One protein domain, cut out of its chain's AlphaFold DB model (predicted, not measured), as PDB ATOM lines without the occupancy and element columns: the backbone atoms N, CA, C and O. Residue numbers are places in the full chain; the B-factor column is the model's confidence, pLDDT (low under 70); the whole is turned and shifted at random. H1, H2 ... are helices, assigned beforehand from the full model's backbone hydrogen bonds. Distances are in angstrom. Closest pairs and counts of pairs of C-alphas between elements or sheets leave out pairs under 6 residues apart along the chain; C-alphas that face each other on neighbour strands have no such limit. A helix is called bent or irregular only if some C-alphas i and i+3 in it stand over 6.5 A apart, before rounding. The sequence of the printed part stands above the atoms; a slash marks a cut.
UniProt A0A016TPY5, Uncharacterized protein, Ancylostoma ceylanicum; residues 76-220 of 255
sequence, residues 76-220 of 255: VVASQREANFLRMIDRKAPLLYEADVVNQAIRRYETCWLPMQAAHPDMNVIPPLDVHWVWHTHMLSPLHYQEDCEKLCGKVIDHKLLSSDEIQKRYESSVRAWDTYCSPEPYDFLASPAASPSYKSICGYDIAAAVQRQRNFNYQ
ATOM      1  N   VAL A  76      53.195 -24.494   0.986       89.25
ATOM      2  CA  VAL A  76      54.470 -23.757   1.017       89.25
ATOM      3  C   VAL A  76      54.729 -23.137  -0.354       89.25
ATOM      4  O   VAL A  76      54.998 -21.940  -0.466       89.25
ATOM      5  N   VAL A  77      54.550 -23.917  -1.419       90.00
ATOM      6  CA  VAL A  77      54.662 -23.434  -2.800       90.00
ATOM      7  C   VAL A  77      53.543 -22.439  -3.132       90.00
ATOM      8  O   VAL A  77      53.815 -21.428  -3.780       90.00
ATOM      9  N   ALA A  78      52.310 -22.666  -2.670       88.75
ATOM     10  CA  ALA A  78      51.189 -21.747  -2.875       88.75
ATOM     11  C   ALA A  78      51.398 -20.407  -2.150       88.75
ATOM     12  O   ALA A  78      51.310 -19.357  -2.784       88.75
ATOM     13  N   SER A  79      51.757 -20.420  -0.861       90.69
ATOM     14  CA  SER A  79      52.021 -19.185  -0.105       90.69
ATOM     15  C   SER A  79      53.238 -18.415  -0.634       90.69
ATOM     16  O   SER A  79      53.211 -17.186  -0.684       90.69
ATOM     17  N   GLN A  80      54.273 -19.104  -1.132       92.75
ATOM     18  CA  GLN A  80      55.395 -18.438  -1.797       92.75
ATOM     19  C   GLN A  80      54.997 -17.822  -3.152       92.75
ATOM     20  O   GLN A  80      55.503 -16.750  -3.497       92.75
ATOM     21  N   ARG A  81      54.090 -18.451  -3.915       93.25
ATOM     22  CA  ARG A  81      53.517 -17.879  -5.151       93.25
ATOM     23  C   ARG A  81      52.658 -16.646  -4.850       93.25
ATOM     24  O   ARG A  81      52.842 -15.623  -5.502       93.25
ATOM     25  N   GLU A  82      51.823 -16.701  -3.815       92.50
ATOM     26  CA  GLU A  82      51.022 -15.573  -3.317       92.50
ATOM     27  C   GLU A  82      51.913 -14.387  -2.903       92.50
ATOM     28  O   GLU A  82      51.792 -13.282  -3.431       92.50
ATOM     29  N   ALA A  83      52.930 -14.631  -2.070       90.56
ATOM     30  CA  ALA A  83      53.902 -13.611  -1.668       90.56
ATOM     31  C   ALA A  83      54.771 -13.073  -2.830       90.56
ATOM     32  O   ALA A  83      55.397 -12.017  -2.704       90.56
ATOM     33  N   ASN A  84      54.846 -13.771  -3.966       92.00
ATOM     34  CA  ASN A  84      55.470 -13.252  -5.186       92.00
ATOM     35  C   ASN A  84      54.502 -12.360  -5.967       92.00
ATOM     36  O   ASN A  84      54.885 -11.257  -6.360       92.00
ATOM     37  N   PHE A  85      53.254 -12.800  -6.128       92.88
ATOM     38  CA  PHE A  85      52.193 -12.053  -6.796       92.88
ATOM     39  C   PHE A  85      51.913 -10.714  -6.102       92.88
ATOM     40  O   PHE A  85      52.025  -9.664  -6.735       92.88
ATOM     41  N   LEU A  86      51.698 -10.706  -4.782       92.06
ATOM     42  CA  LEU A  86      51.480  -9.469  -4.021       92.06
ATOM     43  C   LEU A  86      52.673  -8.500  -4.122       92.06
ATOM     44  O   LEU A  86      52.474  -7.291  -4.213       92.06
ATOM     45  N   ARG A  87      53.913  -9.004  -4.220       90.62
ATOM     46  CA  ARG A  87      55.104  -8.167  -4.476       90.62
ATOM     47  C   ARG A  87      55.168  -7.602  -5.901       90.62
ATOM     48  O   ARG A  87      55.856  -6.604  -6.112       90.62
ATOM     49  N   MET A  88      54.483  -8.199  -6.877       90.69
ATOM     50  CA  MET A  88      54.303  -7.615  -8.214       90.69
ATOM     51  C   MET A  88      53.238  -6.512  -8.197       90.69
ATOM     52  O   MET A  88      53.466  -5.460  -8.794       90.69
ATOM     53  N   ILE A  89      52.143  -6.707  -7.452       91.62
ATOM     54  CA  ILE A  89      51.109  -5.684  -7.226       91.62
ATOM     55  C   ILE A  89      51.691  -4.473  -6.483       91.62
ATOM     56  O   ILE A  89      51.572  -3.353  -6.973       91.62
ATOM     57  N   ASP A  90      52.418  -4.682  -5.377       88.38
ATOM     58  CA  ASP A  90      53.066  -3.616  -4.590       88.38
ATOM     59  C   ASP A  90      53.950  -2.693  -5.455       88.38
ATOM     60  O   ASP A  90      53.928  -1.473  -5.300       88.38
ATOM     61  N   ARG A  91      54.691  -3.253  -6.424       90.06
ATOM     62  CA  ARG A  91      55.561  -2.498  -7.354       90.06
ATOM     63  C   ARG A  91      54.805  -1.618  -8.356       90.06
ATOM     64  O   ARG A  91      55.425  -0.772  -8.998       90.06
ATOM     65  N   LYS A  92      53.502  -1.839  -8.536       89.44
ATOM     66  CA  LYS A  92      52.626  -1.115  -9.473       89.44
ATOM     67  C   LYS A  92      51.414  -0.482  -8.770       89.44
ATOM     68  O   LYS A  92      50.540   0.066  -9.439       89.44
ATOM     69  N   ALA A  93      51.384  -0.496  -7.436       86.38
ATOM     70  CA  ALA A  93      50.285   0.005  -6.616       86.38
ATOM     71  C   ALA A  93      49.848   1.456  -6.931       86.38
ATOM     72  O   ALA A  93      48.642   1.676  -7.012       86.38
ATOM     73  N   PRO A  94      50.744   2.430  -7.216       87.00
ATOM     74  CA  PRO A  94      50.340   3.791  -7.606       87.00
ATOM     75  C   PRO A  94      49.572   3.902  -8.937       87.00
ATOM     76  O   PRO A  94      49.247   5.007  -9.348       87.00
ATOM     77  N   LEU A  95      49.343   2.783  -9.634       89.50
ATOM     78  CA  LEU A  95      48.554   2.692 -10.864       89.50
ATOM     79  C   LEU A  95      47.408   1.680 -10.693       89.50
ATOM     80  O   LEU A  95      46.266   1.978 -11.021       89.50
ATOM     81  N   LEU A  96      47.683   0.503 -10.117       90.75
ATOM     82  CA  LEU A  96      46.709  -0.593  -9.952       90.75
ATOM     83  C   LEU A  96      45.577  -0.324  -8.941       90.75
ATOM     84  O   LEU A  96      44.657  -1.135  -8.838       90.75
ATOM     85  N   TYR A  97      45.638   0.778  -8.192       90.69
ATOM     86  CA  TYR A  97      44.575   1.217  -7.278       90.69
ATOM     87  C   TYR A  97      43.879   2.517  -7.718       90.69
ATOM     88  O   TYR A  97      43.021   3.010  -6.982       90.69
ATOM     89  N   GLU A  98      44.216   3.064  -8.888       91.12
ATOM     90  CA  GLU A  98      43.551   4.247  -9.441       91.12
ATOM     91  C   GLU A  98      42.221   3.871 -10.100       91.12
ATOM     92  O   GLU A  98      42.108   2.830 -10.749       91.12
ATOM     93  N   ALA A  99      41.193   4.704  -9.909       90.56
ATOM     94  CA  ALA A  99      39.808   4.338 -10.220       90.56
ATOM     95  C   ALA A  99      39.608   3.948 -11.694       90.56
ATOM     96  O   ALA A  99      39.006   2.915 -11.978       90.56
ATOM     97  N   ASP A 100      40.167   4.724 -12.624       89.75
ATOM     98  CA  ASP A 100      40.032   4.473 -14.063       89.75
ATOM     99  C   ASP A 100      40.764   3.197 -14.502       89.75
ATOM    100  O   ASP A 100      40.244   2.435 -15.318       89.75
ATOM    101  N   VAL A 101      41.924   2.909 -13.900       91.81
ATOM    102  CA  VAL A 101      42.683   1.672 -14.145       91.81
ATOM    103  C   VAL A 101      41.907   0.464 -13.627       91.81
ATOM    104  O   VAL A 101      41.783  -0.525 -14.341       91.81
ATOM    105  N   VAL A 102      41.327   0.545 -12.425       93.50
ATOM    106  CA  VAL A 102      40.501  -0.531 -11.852       93.50
ATOM    107  C   VAL A 102      39.233  -0.760 -12.684       93.50
ATOM    108  O   VAL A 102      38.893  -1.906 -12.967       93.50
ATOM    109  N   ASN A 103      38.566   0.302 -13.139       92.81
ATOM    110  CA  ASN A 103      37.370   0.198 -13.980       92.81
ATOM    111  C   ASN A 103      37.681  -0.406 -15.362       92.81
ATOM    112  O   ASN A 103      36.964  -1.302 -15.816       92.81
ATOM    113  N   GLN A 104      38.771   0.018 -16.014       92.75
ATOM    114  CA  GLN A 104      39.217  -0.577 -17.279       92.75
ATOM    115  C   GLN A 104      39.675  -2.032 -17.080       92.75
ATOM    116  O   GLN A 104      39.364  -2.882 -17.913       92.75
ATOM    117  N   ALA A 105      40.333  -2.358 -15.966       95.00
ATOM    118  CA  ALA A 105      40.726  -3.726 -15.632       95.00
ATOM    119  C   ALA A 105      39.513  -4.644 -15.394       95.00
ATOM    120  O   ALA A 105      39.518  -5.778 -15.868       95.00
ATOM    121  N   ILE A 106      38.449  -4.154 -14.741       95.44
ATOM    122  CA  ILE A 106      37.162  -4.864 -14.596       95.44
ATOM    123  C   ILE A 106      36.525  -5.110 -15.966       95.44
ATOM    124  O   ILE A 106      36.160  -6.244 -16.274       95.44
ATOM    125  N   ARG A 107      36.485  -4.093 -16.836       94.44
ATOM    126  CA  ARG A 107      36.012  -4.236 -18.221       94.44
ATOM    127  C   ARG A 107      36.815  -5.304 -18.973       94.44
ATOM    128  O   ARG A 107      36.223  -6.229 -19.514       94.44
ATOM    129  N   ARG A 108      38.151  -5.228 -18.975       94.94
ATOM    130  CA  ARG A 108      39.054  -6.199 -19.636       94.94
ATOM    131  C   ARG A 108      38.925  -7.615 -19.057       94.94
ATOM    132  O   ARG A 108      39.001  -8.597 -19.795       94.94
ATOM    133  N   TYR A 109      38.702  -7.732 -17.753       96.25
ATOM    134  CA  TYR A 109      38.461  -9.000 -17.069       96.25
ATOM    135  C   TYR A 109      37.148  -9.662 -17.525       96.25
ATOM    136  O   TYR A 109      37.157 -10.835 -17.905       96.25
ATOM    137  N   GLU A 110      36.049  -8.906 -17.560       95.00
ATOM    138  CA  GLU A 110      34.716  -9.412 -17.913       95.00
ATOM    139  C   GLU A 110      34.514  -9.620 -19.419       95.00
ATOM    140  O   GLU A 110      33.942 -10.633 -19.817       95.00
ATOM    141  N   THR A 111      34.977  -8.699 -20.274       93.12
ATOM    142  CA  THR A 111      34.720  -8.774 -21.726       93.12
ATOM    143  C   THR A 111      35.725  -9.626 -22.491       93.12
ATOM    144  O   THR A 111      35.424 -10.037 -23.608       93.12
ATOM    145  N   CYS A 112      36.921  -9.856 -21.940       94.00
ATOM    146  CA  CYS A 112      38.021 -10.497 -22.663       94.00
ATOM    147  C   CYS A 112      38.556 -11.734 -21.926       94.00
ATOM    148  O   CYS A 112      38.516 -12.837 -22.468       94.00
ATOM    149  N   TRP A 113      39.022 -11.582 -20.681       95.50
ATOM    150  CA  TRP A 113      39.709 -12.673 -19.979       95.50
ATOM    151  C   TRP A 113      38.795 -13.848 -19.606       95.50
ATOM    152  O   TRP A 113      39.111 -14.994 -19.933       95.50
ATOM    153  N   LEU A 114      37.664 -13.577 -18.945       94.50
ATOM    154  CA  LEU A 114      36.719 -14.626 -18.549       94.50
ATOM    155  C   LEU A 114      36.164 -15.403 -19.765       94.50
ATOM    156  O   LEU A 114      36.270 -16.631 -19.749       94.50
ATOM    157  N   PRO A 115      35.676 -14.761 -20.850       93.44
ATOM    158  CA  PRO A 115      35.254 -15.470 -22.060       93.44
ATOM    159  C   PRO A 115      36.368 -16.301 -22.715       93.44
ATOM    160  O   PRO A 115      36.114 -17.435 -23.123       93.44
ATOM    161  N   MET A 116      37.605 -15.791 -22.775       94.19
ATOM    162  CA  MET A 116      38.735 -16.515 -23.369       94.19
ATOM    163  C   MET A 116      39.068 -17.796 -22.585       94.19
ATOM    164  O   MET A 116      39.154 -18.869 -23.185       94.19
ATOM    165  N   GLN A 117      39.174 -17.727 -21.252       93.62
ATOM    166  CA  GLN A 117      39.379 -18.923 -20.418       93.62
ATOM    167  C   GLN A 117      38.149 -19.845 -20.372       93.62
ATOM    168  O   GLN A 117      38.286 -21.056 -20.178       93.62
ATOM    169  N   ALA A 118      36.940 -19.313 -20.571       92.69
ATOM    170  CA  ALA A 118      35.742 -20.131 -20.703       92.69
ATOM    171  C   ALA A 118      35.773 -20.969 -21.990       92.69
ATOM    172  O   ALA A 118      35.494 -22.170 -21.937       92.69
ATOM    173  N   ALA A 119      36.161 -20.373 -23.117       92.06
ATOM    174  CA  ALA A 119      36.272 -21.058 -24.401       92.06
ATOM    175  C   ALA A 119      37.482 -22.011 -24.472       92.06
ATOM    176  O   ALA A 119      37.364 -23.107 -25.022       92.06
ATOM    177  N   HIS A 120      38.623 -21.636 -23.881       91.44
ATOM    178  CA  HIS A 120      39.896 -22.352 -24.031       91.44
ATOM    179  C   HIS A 120      40.594 -22.624 -22.683       91.44
ATOM    180  O   HIS A 120      41.689 -22.117 -22.446       91.44
ATOM    181  N   PRO A 121      40.005 -23.442 -21.788       86.06
ATOM    182  CA  PRO A 121      40.519 -23.647 -20.429       86.06
ATOM    183  C   PRO A 121      41.928 -24.263 -20.379       86.06
ATOM    184  O   PRO A 121      42.687 -23.967 -19.459       86.06
ATOM    185  N   ASP A 122      42.298 -25.077 -21.374       84.19
ATOM    186  CA  ASP A 122      43.622 -25.708 -21.493       84.19
ATOM    187  C   ASP A 122      44.718 -24.745 -21.998       84.19
ATOM    188  O   ASP A 122      45.899 -25.109 -22.094       84.19
ATOM    189  N   MET A 123      44.353 -23.507 -22.349       83.94
ATOM    190  CA  MET A 123      45.288 -22.517 -22.865       83.94
ATOM    191  C   MET A 123      46.232 -22.061 -21.749       83.94
ATOM    192  O   MET A 123      45.849 -21.418 -20.777       83.94
ATOM    193  N   ASN A 124      47.514 -22.403 -21.881       86.38
ATOM    194  CA  ASN A 124      48.516 -22.183 -20.837       86.38
ATOM    195  C   ASN A 124      49.056 -20.736 -20.821       86.38
ATOM    196  O   ASN A 124      50.266 -20.510 -20.834       86.38
ATOM    197  N   VAL A 125      48.153 -19.759 -20.778       93.06
ATOM    198  CA  VAL A 125      48.439 -18.316 -20.797       93.06
ATOM    199  C   VAL A 125      48.359 -17.685 -19.404       93.06
ATOM    200  O   VAL A 125      47.995 -18.336 -18.424       93.06
ATOM    201  N   ILE A 126      48.767 -16.421 -19.311       94.56
ATOM    202  CA  ILE A 126      48.669 -15.561 -18.131       94.56
ATOM    203  C   ILE A 126      47.872 -14.288 -18.464       94.56
ATOM    204  O   ILE A 126      47.933 -13.813 -19.598       94.56
ATOM    205  N   PRO A 127      47.122 -13.730 -17.501       95.38
ATOM    206  CA  PRO A 127      46.435 -12.455 -17.680       95.38
ATOM    207  C   PRO A 127      47.402 -11.255 -17.617       95.38
ATOM    208  O   PRO A 127      48.434 -11.322 -16.937       95.38
ATOM    209  N   PRO A 128      47.031 -10.110 -18.223       95.69
ATOM    210  CA  PRO A 128      47.572  -8.799 -17.867       95.69
ATOM    211  C   PRO A 128      47.529  -8.549 -16.350       95.69
ATOM    212  O   PRO A 128      46.618  -9.012 -15.667       95.69
ATOM    213  N   LEU A 129      48.504  -7.817 -15.799       95.38
ATOM    214  CA  LEU A 129      48.693  -7.700 -14.340       95.38
ATOM    215  C   LEU A 129      47.497  -7.063 -13.605       95.38
ATOM    216  O   LEU A 129      47.176  -7.454 -12.485       95.38
ATOM    217  N   ASP A 130      46.840  -6.100 -14.240       95.69
ATOM    218  CA  ASP A 130      45.632  -5.426 -13.765       95.69
ATOM    219  C   ASP A 130      44.411  -6.362 -13.772       95.69
ATOM    220  O   ASP A 130      43.707  -6.478 -12.768       95.69
ATOM    221  N   VAL A 131      44.224  -7.119 -14.856       97.00
ATOM    222  CA  VAL A 131      43.203  -8.173 -14.971       97.00
ATOM    223  C   VAL A 131      43.452  -9.281 -13.948       97.00
ATOM    224  O   VAL A 131      42.509  -9.780 -13.333       97.00
ATOM    225  N   HIS A 132      44.716  -9.643 -13.703       96.94
ATOM    226  CA  HIS A 132      45.082 -10.628 -12.683       96.94
ATOM    227  C   HIS A 132      44.715 -10.146 -11.281       96.94
ATOM    228  O   HIS A 132      44.243 -10.939 -10.467       96.94
ATOM    229  N   TRP A 133      44.907  -8.855 -11.007       96.25
ATOM    230  CA  TRP A 133      44.561  -8.238  -9.731       96.25
ATOM    231  C   TRP A 133      43.049  -8.190  -9.502       96.25
ATOM    232  O   TRP A 133      42.567  -8.623  -8.454       96.25
ATOM    233  N   VAL A 134      42.281  -7.758 -10.504       96.88
ATOM    234  CA  VAL A 134      40.810  -7.799 -10.479       96.88
ATOM    235  C   VAL A 134      40.302  -9.227 -10.259       96.88
ATOM    236  O   VAL A 134      39.500  -9.463  -9.358       96.88
ATOM    237  N   TRP A 135      40.817 -10.206 -11.006       97.12
ATOM    238  CA  TRP A 135      40.415 -11.606 -10.858       97.12
ATOM    239  C   TRP A 135      40.759 -12.173  -9.473       97.12
ATOM    240  O   TRP A 135      39.905 -12.776  -8.823       97.12
ATOM    241  N   HIS A 136      41.978 -11.931  -8.979       95.75
ATOM    242  CA  HIS A 136      42.384 -12.338  -7.633       95.75
ATOM    243  C   HIS A 136      41.491 -11.697  -6.563       95.75
ATOM    244  O   HIS A 136      41.016 -12.398  -5.677       95.75
ATOM    245  N   THR A 137      41.203 -10.393  -6.645       95.38
ATOM    246  CA  THR A 137      40.344  -9.718  -5.654       95.38
ATOM    247  C   THR A 137      38.882 -10.166  -5.709       95.38
ATOM    248  O   THR A 137      38.221 -10.181  -4.671       95.38
ATOM    249  N   HIS A 138      38.391 -10.614  -6.869       95.56
ATOM    250  CA  HIS A 138      37.082 -11.256  -7.003       95.56
ATOM    251  C   HIS A 138      37.058 -12.663  -6.368       95.56
ATOM    252  O   HIS A 138      36.136 -12.979  -5.615       95.56
ATOM    253  N   MET A 139      38.109 -13.474  -6.562       94.44
ATOM    254  CA  MET A 139      38.273 -14.794  -5.919       94.44
ATOM    255  C   MET A 139      38.204 -14.742  -4.378       94.44
ATOM    256  O   MET A 139      37.862 -15.743  -3.746       94.44
ATOM    257  N   LEU A 140      38.476 -13.585  -3.756       91.88
ATOM    258  CA  LEU A 140      38.346 -13.377  -2.304       91.88
ATOM    259  C   LEU A 140      36.886 -13.382  -1.805       91.88
ATOM    260  O   LEU A 140      36.656 -13.311  -0.598       91.88
ATOM    261  N   SER A 141      35.892 -13.472  -2.696       91.62
ATOM    262  CA  SER A 141      34.490 -13.711  -2.339       91.62
ATOM    263  C   SER A 141      33.937 -14.934  -3.090       91.62
ATOM    264  O   SER A 141      33.219 -14.777  -4.078       91.62
ATOM    265  N   PRO A 142      34.248 -16.172  -2.641       90.50
ATOM    266  CA  PRO A 142      34.035 -17.386  -3.438       90.50
ATOM    267  C   PRO A 142      32.588 -17.667  -3.867       90.50
ATOM    268  O   PRO A 142      32.387 -18.327  -4.881       90.50
ATOM    269  N   LEU A 143      31.589 -17.184  -3.117       93.25
ATOM    270  CA  LEU A 143      30.172 -17.331  -3.478       93.25
ATOM    271  C   LEU A 143      29.824 -16.468  -4.695       93.25
ATOM    272  O   LEU A 143      29.418 -17.010  -5.719       93.25
ATOM    273  N   HIS A 144      30.079 -15.158  -4.625       93.69
ATOM    274  CA  HIS A 144      29.863 -14.264  -5.763       93.69
ATOM    275  C   HIS A 144      30.729 -14.658  -6.965       93.69
ATOM    276  O   HIS A 144      30.245 -14.655  -8.090       93.69
ATOM    277  N   TYR A 145      31.980 -15.075  -6.730       94.81
ATOM    278  CA  TYR A 145      32.858 -15.551  -7.798       94.81
ATOM    279  C   TYR A 145      32.272 -16.761  -8.540       94.81
ATOM    280  O   TYR A 145      32.336 -16.819  -9.770       94.81
ATOM    281  N   GLN A 146      31.669 -17.710  -7.811       94.00
ATOM    282  CA  GLN A 146      30.949 -18.826  -8.419       94.00
ATOM    283  C   GLN A 146      29.726 -18.328  -9.206       94.00
ATOM    284  O   GLN A 146      29.591 -18.670 -10.378       94.00
ATOM    285  N   GLU A 147      28.870 -17.512  -8.590       94.69
ATOM    286  CA  GLU A 147      27.619 -17.017  -9.187       94.69
ATOM    287  C   GLU A 147      27.860 -16.192 -10.463       94.69
ATOM    288  O   GLU A 147      27.223 -16.432 -11.489       94.69
ATOM    289  N   ASP A 148      28.821 -15.265 -10.443       94.56
ATOM    290  CA  ASP A 148      29.147 -14.429 -11.598       94.56
ATOM    291  C   ASP A 148      29.894 -15.203 -12.697       94.56
ATOM    292  O   ASP A 148      29.650 -14.941 -13.874       94.56
ATOM    293  N   CYS A 149      30.719 -16.211 -12.377       93.56
ATOM    294  CA  CYS A 149      31.306 -17.084 -13.407       93.56
ATOM    295  C   CYS A 149      30.286 -18.063 -14.016       93.56
ATOM    296  O   CYS A 149      30.310 -18.302 -15.223       93.56
ATOM    297  N   GLU A 150      29.353 -18.606 -13.231       93.25
ATOM    298  CA  GLU A 150      28.250 -19.423 -13.761       93.25
ATOM    299  C   GLU A 150      27.345 -18.589 -14.687       93.25
ATOM    300  O   GLU A 150      26.955 -19.058 -15.755       93.25
ATOM    301  N   LYS A 151      27.110 -17.318 -14.349       91.94
ATOM    302  CA  LYS A 151      26.342 -16.343 -15.140       91.94
ATOM    303  C   LYS A 151      27.055 -15.832 -16.401       91.94
ATOM    304  O   LYS A 151      26.400 -15.670 -17.426       91.94
ATOM    305  N   LEU A 152      28.364 -15.563 -16.343       91.25
ATOM    306  CA  LEU A 152      29.154 -15.057 -17.480       91.25
ATOM    307  C   LEU A 152      29.652 -16.160 -18.420       91.25
ATOM    308  O   LEU A 152      29.814 -15.926 -19.616       91.25
ATOM    309  N   CYS A 153      29.949 -17.344 -17.883       92.12
ATOM    310  CA  CYS A 153      30.727 -18.375 -18.574       92.12
ATOM    311  C   CYS A 153      30.106 -19.778 -18.512       92.12
ATOM    312  O   CYS A 153      30.670 -20.712 -19.084       92.12
ATOM    313  N   GLY A 154      28.993 -19.966 -17.792       91.50
ATOM    314  CA  GLY A 154      28.372 -21.278 -17.568       91.50
ATOM    315  C   GLY A 154      29.174 -22.219 -16.657       91.50
ATOM    316  O   GLY A 154      28.762 -23.360 -16.448       91.50
ATOM    317  N   LYS A 155      30.327 -21.778 -16.137       90.69
ATOM    318  CA  LYS A 155      31.233 -22.558 -15.284       90.69
ATOM    319  C   LYS A 155      32.175 -21.645 -14.501       90.69
ATOM    320  O   LYS A 155      32.564 -20.586 -14.984       90.69
ATOM    321  N   VAL A 156      32.613 -22.113 -13.335       91.69
ATOM    322  CA  VAL A 156      33.729 -21.511 -12.590       91.69
ATOM    323  C   VAL A 156      35.029 -21.688 -13.382       91.69
ATOM    324  O   VAL A 156      35.282 -22.772 -13.915       91.69
ATOM    325  N   ILE A 157      35.851 -20.640 -13.455       91.50
ATOM    326  CA  ILE A 157      37.184 -20.681 -14.070       91.50
ATOM    327  C   ILE A 157      38.225 -20.968 -12.978       91.50
ATOM    328  O   ILE A 157      38.157 -20.393 -11.895       91.50
ATOM    329  N   ASP A 158      39.182 -21.861 -13.238       88.62
ATOM    330  CA  ASP A 158      40.255 -22.150 -12.276       88.62
ATOM    331  C   ASP A 158      41.331 -21.051 -12.279       88.62
ATOM    332  O   ASP A 158      41.692 -20.523 -13.334       88.62
ATOM    333  N   HIS A 159      41.861 -20.721 -11.099       90.44
ATOM    334  CA  HIS A 159      42.887 -19.693 -10.903       90.44
ATOM    335  C   HIS A 159      44.154 -20.310 -10.318       90.44
ATOM    336  O   HIS A 159      44.139 -20.926  -9.255       90.44
ATOM    337  N   LYS A 160      45.282 -20.084 -10.996       88.56
ATOM    338  CA  LYS A 160      46.584 -20.596 -10.574       88.56
ATOM    339  C   LYS A 160      47.648 -19.508 -10.635       88.56
ATOM    340  O   LYS A 160      48.001 -19.029 -11.712       88.56
ATOM    341  N   LEU A 161      48.227 -19.171  -9.484       91.75
ATOM    342  CA  LEU A 161      49.460 -18.385  -9.439       91.75
ATOM    343  C   LEU A 161      50.655 -19.221  -9.915       91.75
ATOM    344  O   LEU A 161      50.759 -20.419  -9.642       91.75
ATOM    345  N   LEU A 162      51.576 -18.570 -10.621       89.44
ATOM    346  CA  LEU A 162      52.702 -19.189 -11.316       89.44
ATOM    347  C   LEU A 162      54.050 -18.743 -10.725       89.44
ATOM    348  O   LEU A 162      54.136 -17.694 -10.086       89.44
ATOM    349  N   SER A 163      55.108 -19.537 -10.913       91.12
ATOM    350  CA  SER A 163      56.475 -19.078 -10.620       91.12
ATOM    351  C   SER A 163      56.946 -18.040 -11.648       91.12
ATOM    352  O   SER A 163      56.404 -17.959 -12.751       91.12
ATOM    353  N   SER A 164      57.996 -17.279 -11.325       88.25
ATOM    354  CA  SER A 164      58.627 -16.342 -12.267       88.25
ATOM    355  C   SER A 164      59.023 -17.017 -13.588       88.25
ATOM    356  O   SER A 164      58.819 -16.446 -14.656       88.25
ATOM    357  N   ASP A 165      59.521 -18.255 -13.527       92.62
ATOM    358  CA  ASP A 165      59.936 -19.022 -14.706       92.62
ATOM    359  C   ASP A 165      58.734 -19.489 -15.536       92.62
ATOM    360  O   ASP A 165      58.796 -19.505 -16.764       92.62
ATOM    361  N   GLU A 166      57.636 -19.881 -14.881       93.00
ATOM    362  CA  GLU A 166      56.377 -20.220 -15.551       93.00
ATOM    363  C   GLU A 166      55.772 -18.983 -16.237       93.00
ATOM    364  O   GLU A 166      55.330 -19.086 -17.377       93.00
ATOM    365  N   ILE A 167      55.806 -17.816 -15.582       92.12
ATOM    366  CA  ILE A 167      55.372 -16.523 -16.140       92.12
ATOM    367  C   ILE A 167      56.223 -16.161 -17.365       92.12
ATOM    368  O   ILE A 167      55.679 -15.925 -18.441       92.12
ATOM    369  N   GLN A 168      57.553 -16.186 -17.235       93.06
ATOM    370  CA  GLN A 168      58.474 -15.807 -18.311       93.06
ATOM    371  C   GLN A 168      58.336 -16.706 -19.550       93.06
ATOM    372  O   GLN A 168      58.373 -16.205 -20.672       93.06
ATOM    373  N   LYS A 169      58.128 -18.018 -19.361       95.75
ATOM    374  CA  LYS A 169      57.914 -18.984 -20.456       95.75
ATOM    375  C   LYS A 169      56.566 -18.815 -21.165       95.75
ATOM    376  O   LYS A 169      56.443 -19.216 -22.317       95.75
ATOM    377  N   ARG A 170      55.557 -18.254 -20.489       95.31
ATOM    378  CA  ARG A 170      54.190 -18.069 -21.018       95.31
ATOM    379  C   ARG A 170      53.922 -16.664 -21.552       95.31
ATOM    380  O   ARG A 170      52.906 -16.467 -22.214       95.31
ATOM    381  N   TYR A 171      54.784 -15.690 -21.264       94.06
ATOM    382  CA  TYR A 171      54.528 -14.280 -21.560       94.06
ATOM    383  C   TYR A 171      54.178 -14.043 -23.036       94.06
ATOM    384  O   TYR A 171      53.091 -13.561 -23.341       94.06
ATOM    385  N   GLU A 172      55.036 -14.470 -23.967       95.00
ATOM    386  CA  GLU A 172      54.802 -14.229 -25.394       95.00
ATOM    387  C   GLU A 172      53.560 -14.936 -25.952       95.00
ATOM    388  O   GLU A 172      52.855 -14.378 -26.790       95.00
ATOM    389  N   SER A 173      53.283 -16.173 -25.521       94.94
ATOM    390  CA  SER A 173      52.077 -16.892 -25.945       94.94
ATOM    391  C   SER A 173      50.811 -16.248 -25.385       94.94
ATOM    392  O   SER A 173      49.768 -16.333 -26.024       94.94
ATOM    393  N   SER A 174      50.909 -15.568 -24.242       95.56
ATOM    394  CA  SER A 174      49.799 -14.842 -23.619       95.56
ATOM    395  C   SER A 174      49.516 -13.519 -24.312       95.56
ATOM    396  O   SER A 174      48.354 -13.224 -24.565       95.56
ATOM    397  N   VAL A 175      50.561 -12.784 -24.709       95.12
ATOM    398  CA  VAL A 175      50.432 -11.613 -25.590       95.12
ATOM    399  C   VAL A 175      49.791 -12.032 -26.919       95.12
ATOM    400  O   VAL A 175      48.724 -11.536 -27.253       95.12
ATOM    401  N   ARG A 176      50.339 -13.041 -27.615       94.75
ATOM    402  CA  ARG A 176      49.783 -13.524 -28.899       94.75
ATOM    403  C   ARG A 176      48.334 -14.021 -28.794       94.75
ATOM    404  O   ARG A 176      47.549 -13.788 -29.710       94.75
ATOM    405  N   ALA A 177      47.971 -14.708 -27.709       94.25
ATOM    406  CA  ALA A 177      46.590 -15.125 -27.469       94.25
ATOM    407  C   ALA A 177      45.675 -13.917 -27.237       94.25
ATOM    408  O   ALA A 177      44.644 -13.795 -27.892       94.25
ATOM    409  N   TRP A 178      46.077 -12.991 -26.366       95.00
ATOM    410  CA  TRP A 178      45.329 -11.769 -26.091       95.00
ATOM    411  C   TRP A 178      45.117 -10.928 -27.355       95.00
ATOM    412  O   TRP A 178      43.988 -10.574 -27.670       95.00
ATOM    413  N   ASP A 179      46.160 -10.710 -28.154       93.38
ATOM    414  CA  ASP A 179      46.069  -9.981 -29.426       93.38
ATOM    415  C   ASP A 179      45.144 -10.681 -30.449       93.38
ATOM    416  O   ASP A 179      44.652 -10.043 -31.378       93.38
ATOM    417  N   THR A 180      44.866 -11.981 -30.271       92.69
ATOM    418  CA  THR A 180      43.928 -12.759 -31.101       92.69
ATOM    419  C   THR A 180      42.480 -12.676 -30.597       92.69
ATOM    420  O   THR A 180      41.570 -12.516 -31.406       92.69
ATOM    421  N   TYR A 181      42.241 -12.778 -29.283       90.38
ATOM    422  CA  TYR A 181      40.886 -12.817 -28.695       90.38
ATOM    423  C   TYR A 181      40.341 -11.449 -28.261       90.38
ATOM    424  O   TYR A 181      39.127 -11.278 -28.162       90.38
ATOM    425  N   CYS A 182      41.218 -10.488 -27.977       89.06
ATOM    426  CA  CYS A 182      40.892  -9.256 -27.253       89.06
ATOM    427  C   CYS A 182      41.067  -7.986 -28.107       89.06
ATOM    428  O   CYS A 182      40.773  -6.887 -27.639       89.06
ATOM    429  N   SER A 183      41.546  -8.119 -29.349       85.94
ATOM    430  CA  SER A 183      41.806  -7.005 -30.272       85.94
ATOM    431  C   SER A 183      40.588  -6.071 -30.422       85.94
ATOM    432  O   SER A 183      39.469  -6.564 -30.584       85.94
ATOM    433  N   PRO A 184      40.759  -4.733 -30.382       87.00
ATOM    434  CA  PRO A 184      42.020  -3.980 -30.406       87.00
ATOM    435  C   PRO A 184      42.618  -3.665 -29.017       87.00
ATOM    436  O   PRO A 184      43.466  -2.782 -28.908       87.00
ATOM    437  N   GLU A 185      42.174  -4.322 -27.943       89.00
ATOM    438  CA  GLU A 185      42.676  -4.064 -26.589       89.00
ATOM    439  C   GLU A 185      44.132  -4.556 -26.433       89.00
ATOM    440  O   GLU A 185      44.368  -5.757 -26.567       89.00
ATOM    441  N   PRO A 186      45.117  -3.700 -26.099       92.19
ATOM    442  CA  PRO A 186      46.507  -4.134 -25.937       92.19
ATOM    443  C   PRO A 186      46.679  -5.016 -24.695       92.19
ATOM    444  O   PRO A 186      45.945  -4.856 -23.718       92.19
ATOM    445  N   TYR A 187      47.673  -5.915 -24.684       93.06
ATOM    446  CA  TYR A 187      47.992  -6.730 -23.498       93.06
ATOM    447  C   TYR A 187      48.506  -5.875 -22.323       93.06
ATOM    448  O   TYR A 187      48.056  -6.050 -21.187       93.06
ATOM    449  N   ASP A 188      49.413  -4.924 -22.580       92.19
ATOM    450  CA  ASP A 188      49.849  -3.960 -21.561       92.19
ATOM    451  C   ASP A 188      48.752  -2.916 -21.315       92.19
ATOM    452  O   ASP A 188      48.418  -2.115 -22.189       92.19
ATOM    453  N   PHE A 189      48.214  -2.903 -20.095       87.56
ATOM    454  CA  PHE A 189      47.188  -1.955 -19.667       87.56
ATOM    455  C   PHE A 189      47.670  -0.498 -19.686       87.56
ATOM    456  O   PHE A 189      46.851   0.407 -19.814       87.56
ATOM    457  N   LEU A 190      48.985  -0.258 -19.624       87.19
ATOM    458  CA  LEU A 190      49.574   1.081 -19.737       87.19
ATOM    459  C   LEU A 190      49.559   1.628 -21.173       87.19
ATOM    460  O   LEU A 190      49.729   2.829 -21.363       87.19
ATOM    461  N   ALA A 191      49.339   0.766 -22.171       84.38
ATOM    462  CA  ALA A 191      49.138   1.151 -23.567       84.38
ATOM    463  C   ALA A 191      47.649   1.307 -23.942       84.38
ATOM    464  O   ALA A 191      47.342   1.703 -25.068       84.38
ATOM    465  N   SER A 192      46.717   0.998 -23.029       75.75
ATOM    466  CA  SER A 192      45.279   1.155 -23.270       75.75
ATOM    467  C   SER A 192      44.906   2.641 -23.390       75.75
ATOM    468  O   SER A 192      45.296   3.432 -22.527       75.75
ATOM    469  N   PRO A 193      44.115   3.056 -24.400       65.69
ATOM    470  CA  PRO A 193      43.686   4.445 -24.533       65.69
ATOM    471  C   PRO A 193      42.793   4.861 -23.357       65.69
ATOM    472  O   PRO A 193      41.812   4.192 -23.026       65.69
ATOM    473  N   ALA A 194      43.118   5.994 -22.733       56.31
ATOM    474  CA  ALA A 194      42.499   6.476 -21.497       56.31
ATOM    475  C   ALA A 194      41.122   7.153 -21.703       56.31
ATOM    476  O   ALA A 194      40.919   8.286 -21.272       56.31
ATOM    477  N   ALA A 195      40.190   6.476 -22.386       55.88
ATOM    478  CA  ALA A 195      38.777   6.870 -22.491       55.88
ATOM    479  C   ALA A 195      37.877   5.726 -23.018       55.88
ATOM    480  O   ALA A 195      37.350   5.798 -24.129       55.88
ATOM    481  N   SER A 196      37.650   4.676 -22.220       60.31
ATOM    482  CA  SER A 196      36.474   3.815 -22.440       60.31
ATOM    483  C   SER A 196      35.192   4.561 -22.025       60.31
ATOM    484  O   SER A 196      35.224   5.312 -21.046       60.31
ATOM    485  N   PRO A 197      34.043   4.351 -22.699       61.56
ATOM    486  CA  PRO A 197      32.752   4.801 -22.178       61.56
ATOM    487  C   PRO A 197      32.449   4.117 -20.835       61.56
ATOM    488  O   PRO A 197      33.009   3.063 -20.536       61.56
ATOM    489  N   SER A 198      31.536   4.696 -20.045       73.12
ATOM    490  CA  SER A 198      31.140   4.176 -18.727       73.12
ATOM    491  C   SER A 198      30.693   2.710 -18.811       73.12
ATOM    492  O   SER A 198      29.568   2.402 -19.209       73.12
ATOM    493  N   TYR A 199      31.603   1.797 -18.467       84.44
ATOM    494  CA  TYR A 199      31.350   0.367 -18.506       84.44
ATOM    495  C   TYR A 199      30.585  -0.047 -17.255       84.44
ATOM    496  O   TYR A 199      31.077   0.085 -16.133       84.44
ATOM    497  N   LYS A 200      29.376  -0.570 -17.450       88.31
ATOM    498  CA  LYS A 200      28.612  -1.184 -16.371       88.31
ATOM    499  C   LYS A 200      29.039  -2.643 -16.237       88.31
ATOM    500  O   LYS A 200      28.711  -3.446 -17.108       88.31
ATOM    501  N   SER A 201      29.728  -2.951 -15.138       91.12
ATOM    502  CA  SER A 201      30.062  -4.324 -14.750       91.12
ATOM    503  C   SER A 201      28.818  -5.218 -14.774       91.12
ATOM    504  O   SER A 201      27.722  -4.826 -14.357       91.12
ATOM    505  N   ILE A 202      29.011  -6.410 -15.323       90.19
ATOM    506  CA  ILE A 202      28.044  -7.494 -15.404       90.19
ATOM    507  C   ILE A 202      28.057  -8.284 -14.091       90.19
ATOM    508  O   ILE A 202      27.024  -8.859 -13.740       90.19
ATOM    509  N   CYS A 203      29.175  -8.298 -13.353       89.25
ATOM    510  CA  CYS A 203      29.269  -8.940 -12.042       89.25
ATOM    511  C   CYS A 203      28.272  -8.321 -11.041       89.25
ATOM    512  O   CYS A 203      27.995  -7.123 -11.064       89.25
ATOM    513  N   GLY A 204      27.702  -9.139 -10.155       86.56
ATOM    514  CA  GLY A 204      26.897  -8.678  -9.021       86.56
ATOM    515  C   GLY A 204      27.751  -8.158  -7.860       86.56
ATOM    516  O   GLY A 204      27.273  -7.355  -7.057       86.56
ATOM    517  N   TYR A 205      29.009  -8.597  -7.769       92.50
ATOM    518  CA  TYR A 205      29.951  -8.174  -6.733       92.50
ATOM    519  C   TYR A 205      30.690  -6.879  -7.090       92.50
ATOM    520  O   TYR A 205      31.248  -6.738  -8.176       92.50
ATOM    521  N   ASP A 206      30.781  -5.956  -6.130       94.31
ATOM    522  CA  ASP A 206      31.598  -4.746  -6.259       94.31
ATOM    523  C   ASP A 206      33.096  -5.075  -6.090       94.31
ATOM    524  O   ASP A 206      33.675  -4.994  -4.994       94.31
ATOM    525  N   ILE A 207      33.710  -5.473  -7.211       94.62
ATOM    526  CA  ILE A 207      35.144  -5.763  -7.320       94.62
ATOM    527  C   ILE A 207      35.978  -4.479  -7.161       94.62
ATOM    528  O   ILE A 207      37.064  -4.528  -6.586       94.62
ATOM    529  N   ALA A 208      35.477  -3.309  -7.578       93.88
ATOM    530  CA  ALA A 208      36.206  -2.046  -7.434       93.88
ATOM    531  C   ALA A 208      36.404  -1.689  -5.950       93.88
ATOM    532  O   ALA A 208      37.522  -1.406  -5.505       93.88
ATOM    533  N   ALA A 209      35.353  -1.813  -5.136       92.94
ATOM    534  CA  ALA A 209      35.472  -1.700  -3.690       92.94
ATOM    535  C   ALA A 209      36.252  -2.873  -3.069       92.94
ATOM    536  O   ALA A 209      36.877  -2.682  -2.025       92.94
ATOM    537  N   ALA A 210      36.280  -4.068  -3.675       92.69
ATOM    538  CA  ALA A 210      37.139  -5.172  -3.223       92.69
ATOM    539  C   ALA A 210      38.630  -4.841  -3.374       92.69
ATOM    540  O   ALA A 210      39.397  -5.022  -2.425       92.69
ATOM    541  N   VAL A 211      39.020  -4.258  -4.509       93.19
ATOM    542  CA  VAL A 211      40.368  -3.729  -4.750       93.19
ATOM    543  C   VAL A 211      40.732  -2.660  -3.712       93.19
ATOM    544  O   VAL A 211      41.790  -2.752  -3.088       93.19
ATOM    545  N   GLN A 212      39.848  -1.698  -3.420       90.94
ATOM    546  CA  GLN A 212      40.128  -0.682  -2.388       90.94
ATOM    547  C   GLN A 212      40.124  -1.254  -0.952       90.94
ATOM    548  O   GLN A 212      40.881  -0.783  -0.098       90.94
ATOM    549  N   ARG A 213      39.349  -2.311  -0.659       90.62
ATOM    550  CA  ARG A 213      39.474  -3.073   0.604       90.62
ATOM    551  C   ARG A 213      40.862  -3.714   0.718       90.62
ATOM    552  O   ARG A 213      41.475  -3.615   1.779       90.62
ATOM    553  N   GLN A 214      41.391  -4.285  -0.364       87.81
ATOM    554  CA  GLN A 214      42.736  -4.872  -0.380       87.81
ATOM    555  C   GLN A 214      43.869  -3.840  -0.316       87.81
ATOM    556  O   GLN A 214      44.873  -4.108   0.341       87.81
ATOM    557  N   ARG A 215      43.695  -2.637  -0.881       82.44
ATOM    558  CA  ARG A 215      44.596  -1.489  -0.647       82.44
ATOM    559  C   ARG A 215      44.733  -1.210   0.849       82.44
ATOM    560  O   ARG A 215      45.835  -1.173   1.392       82.44
ATOM    561  N   ASN A 216      43.596  -1.057   1.525       74.69
ATOM    562  CA  ASN A 216      43.552  -0.763   2.953       74.69
ATOM    563  C   ASN A 216      44.147  -1.904   3.791       74.69
ATOM    564  O   ASN A 216      44.977  -1.645   4.661       74.69
ATOM    565  N   PHE A 217      43.793  -3.156   3.494       74.25
ATOM    566  CA  PHE A 217      44.323  -4.324   4.201       74.25
ATOM    567  C   PHE A 217      45.839  -4.504   4.018       74.25
ATOM    568  O   PHE A 217      46.530  -4.823   4.980       74.25
ATOM    569  N   ASN A 218      46.380  -4.258   2.821       63.53
ATOM    570  CA  ASN A 218      47.811  -4.428   2.569       63.53
ATOM    571  C   ASN A 218      48.673  -3.270   3.090       63.53
ATOM    572  O   ASN A 218      49.802  -3.532   3.508       63.53
ATOM    573  N   TYR A 219      48.185  -2.022   3.099       59.66
ATOM    574  CA  TYR A 219      49.009  -0.862   3.476       59.66
ATOM    575  C   TYR A 219      48.786  -0.346   4.901       59.66
ATOM    576  O   TYR A 219      49.778  -0.047   5.564       59.66
ATOM    577  N   GLN A 220      47.563  -0.334   5.448       51.50
ATOM    578  CA  GLN A 220      47.335   0.195   6.807       51.50
ATOM    579  C   GLN A 220      48.119  -0.558   7.910       51.50
ATOM    580  O   GLN A 220      48.631   0.097   8.826       51.50
TER     581      GLN A 220
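AT A GLANCE: This is residues 76 to 220 of the 255 residues of an uncharacterized protein of Ancylostoma ceylanicum (UniProt A0A016TPY5). A core of crossed helices has the short H4 in its middle, with the kinked H3 and the last helix, H7, each crossing it about perpendicularly and H5 packing on the later part of H3. H1 and H6 are placed more loosely round this core, touching no helix, and the long link of residues 182 to 206 loops round the outside from H6 to H7. The printed part has 145 residues with seven named helices, H1 to H7 in order, and no named strand; the class is all helix. The whole is compact, with a radius of gyration of the C-alphas of 14.5 A, and rounded, spanning 39 by 36 by 32 A.

IN THESE COORDINATES: Find C-alpha 76 at (54.470, -23.757, 1.017); from there H1, residues 76 to 90, runs 21.0 A. Next come H2, residues 93 to 96, 4.9 A, and H3, residues 99 to 119, 29.3 A, with a kink of 31 degrees near residue 108. H3 is irregular, but only just: C-alphas 111 and 114 are 7.0 A apart. Look for H4 from C-alpha 129 at (48.693, -7.700, -14.340) to residue 139, 15.2 A. H5, residues 142 to 153, is 15.5 A long. H6, residues 164 to 181, runs 24.4 A with a kink of 48 degrees near residue 172 and is irregular, C-alphas 169 and 172 being 7.5 A apart. H7, residues 207 to 220, runs 19.6 A and ends at C-alpha 220, (47.335, 0.195, 6.807).

HOW THE PARTS SIT: Begin at the hub, H3 and H4, which touch about perpendicular at 77 degrees; their closest C-alphas, of Ala 105 and Val 131, are 5.1 A apart. H7 touches H4 about perpendicular at 85 degrees, closest at the C-alphas of His 138 and Ile 207, 5.8 A. Residues 207 to 211 of H7 touch residues 99 to 106 of H3, closest at the C-alphas of Val 102 and Ala 208, 6.3 A. Residues 149 to 153 of H5 touch residues 110 to 118 of H3, closest at the C-alphas of Ala 118 and Cys 153, 5.7 A. H4 and H5 only just touch, only at the corner by their link, with 3 pairs of C-alphas within 8 A, the closest being Met 139 and Tyr 145, 5.8 A. H1 is close to H4 but not clearly touching, C-alphas of Ile 89 and Trp 133 being closest at 7.5 A. H2 is likewise close to H4, with Leu 96 and Asp 130 closest at 6.2 A between C-alphas. H6 is close to H3 but not clearly touching, closest at the C-alphas of Met 116 and Tyr 181, 6.8 A, and apart from H4. Every O i to N i+4 pair is within hydrogen-bond range in H4, H5 and H7; H1 has 10 of 11, H3 15 of 17 and H6 12 of 14, and H2 is too short for such a pair.

THE WHOLE: The two C-alphas farthest apart, of Val 76 and Pro 197, are 42.7 A apart. The printed part has no cut, and its one long link joins H6 to H7. Mean pLDDT of the printed part is 89.7; look for values under 70 at residues 193 to 197 and 218 to 220.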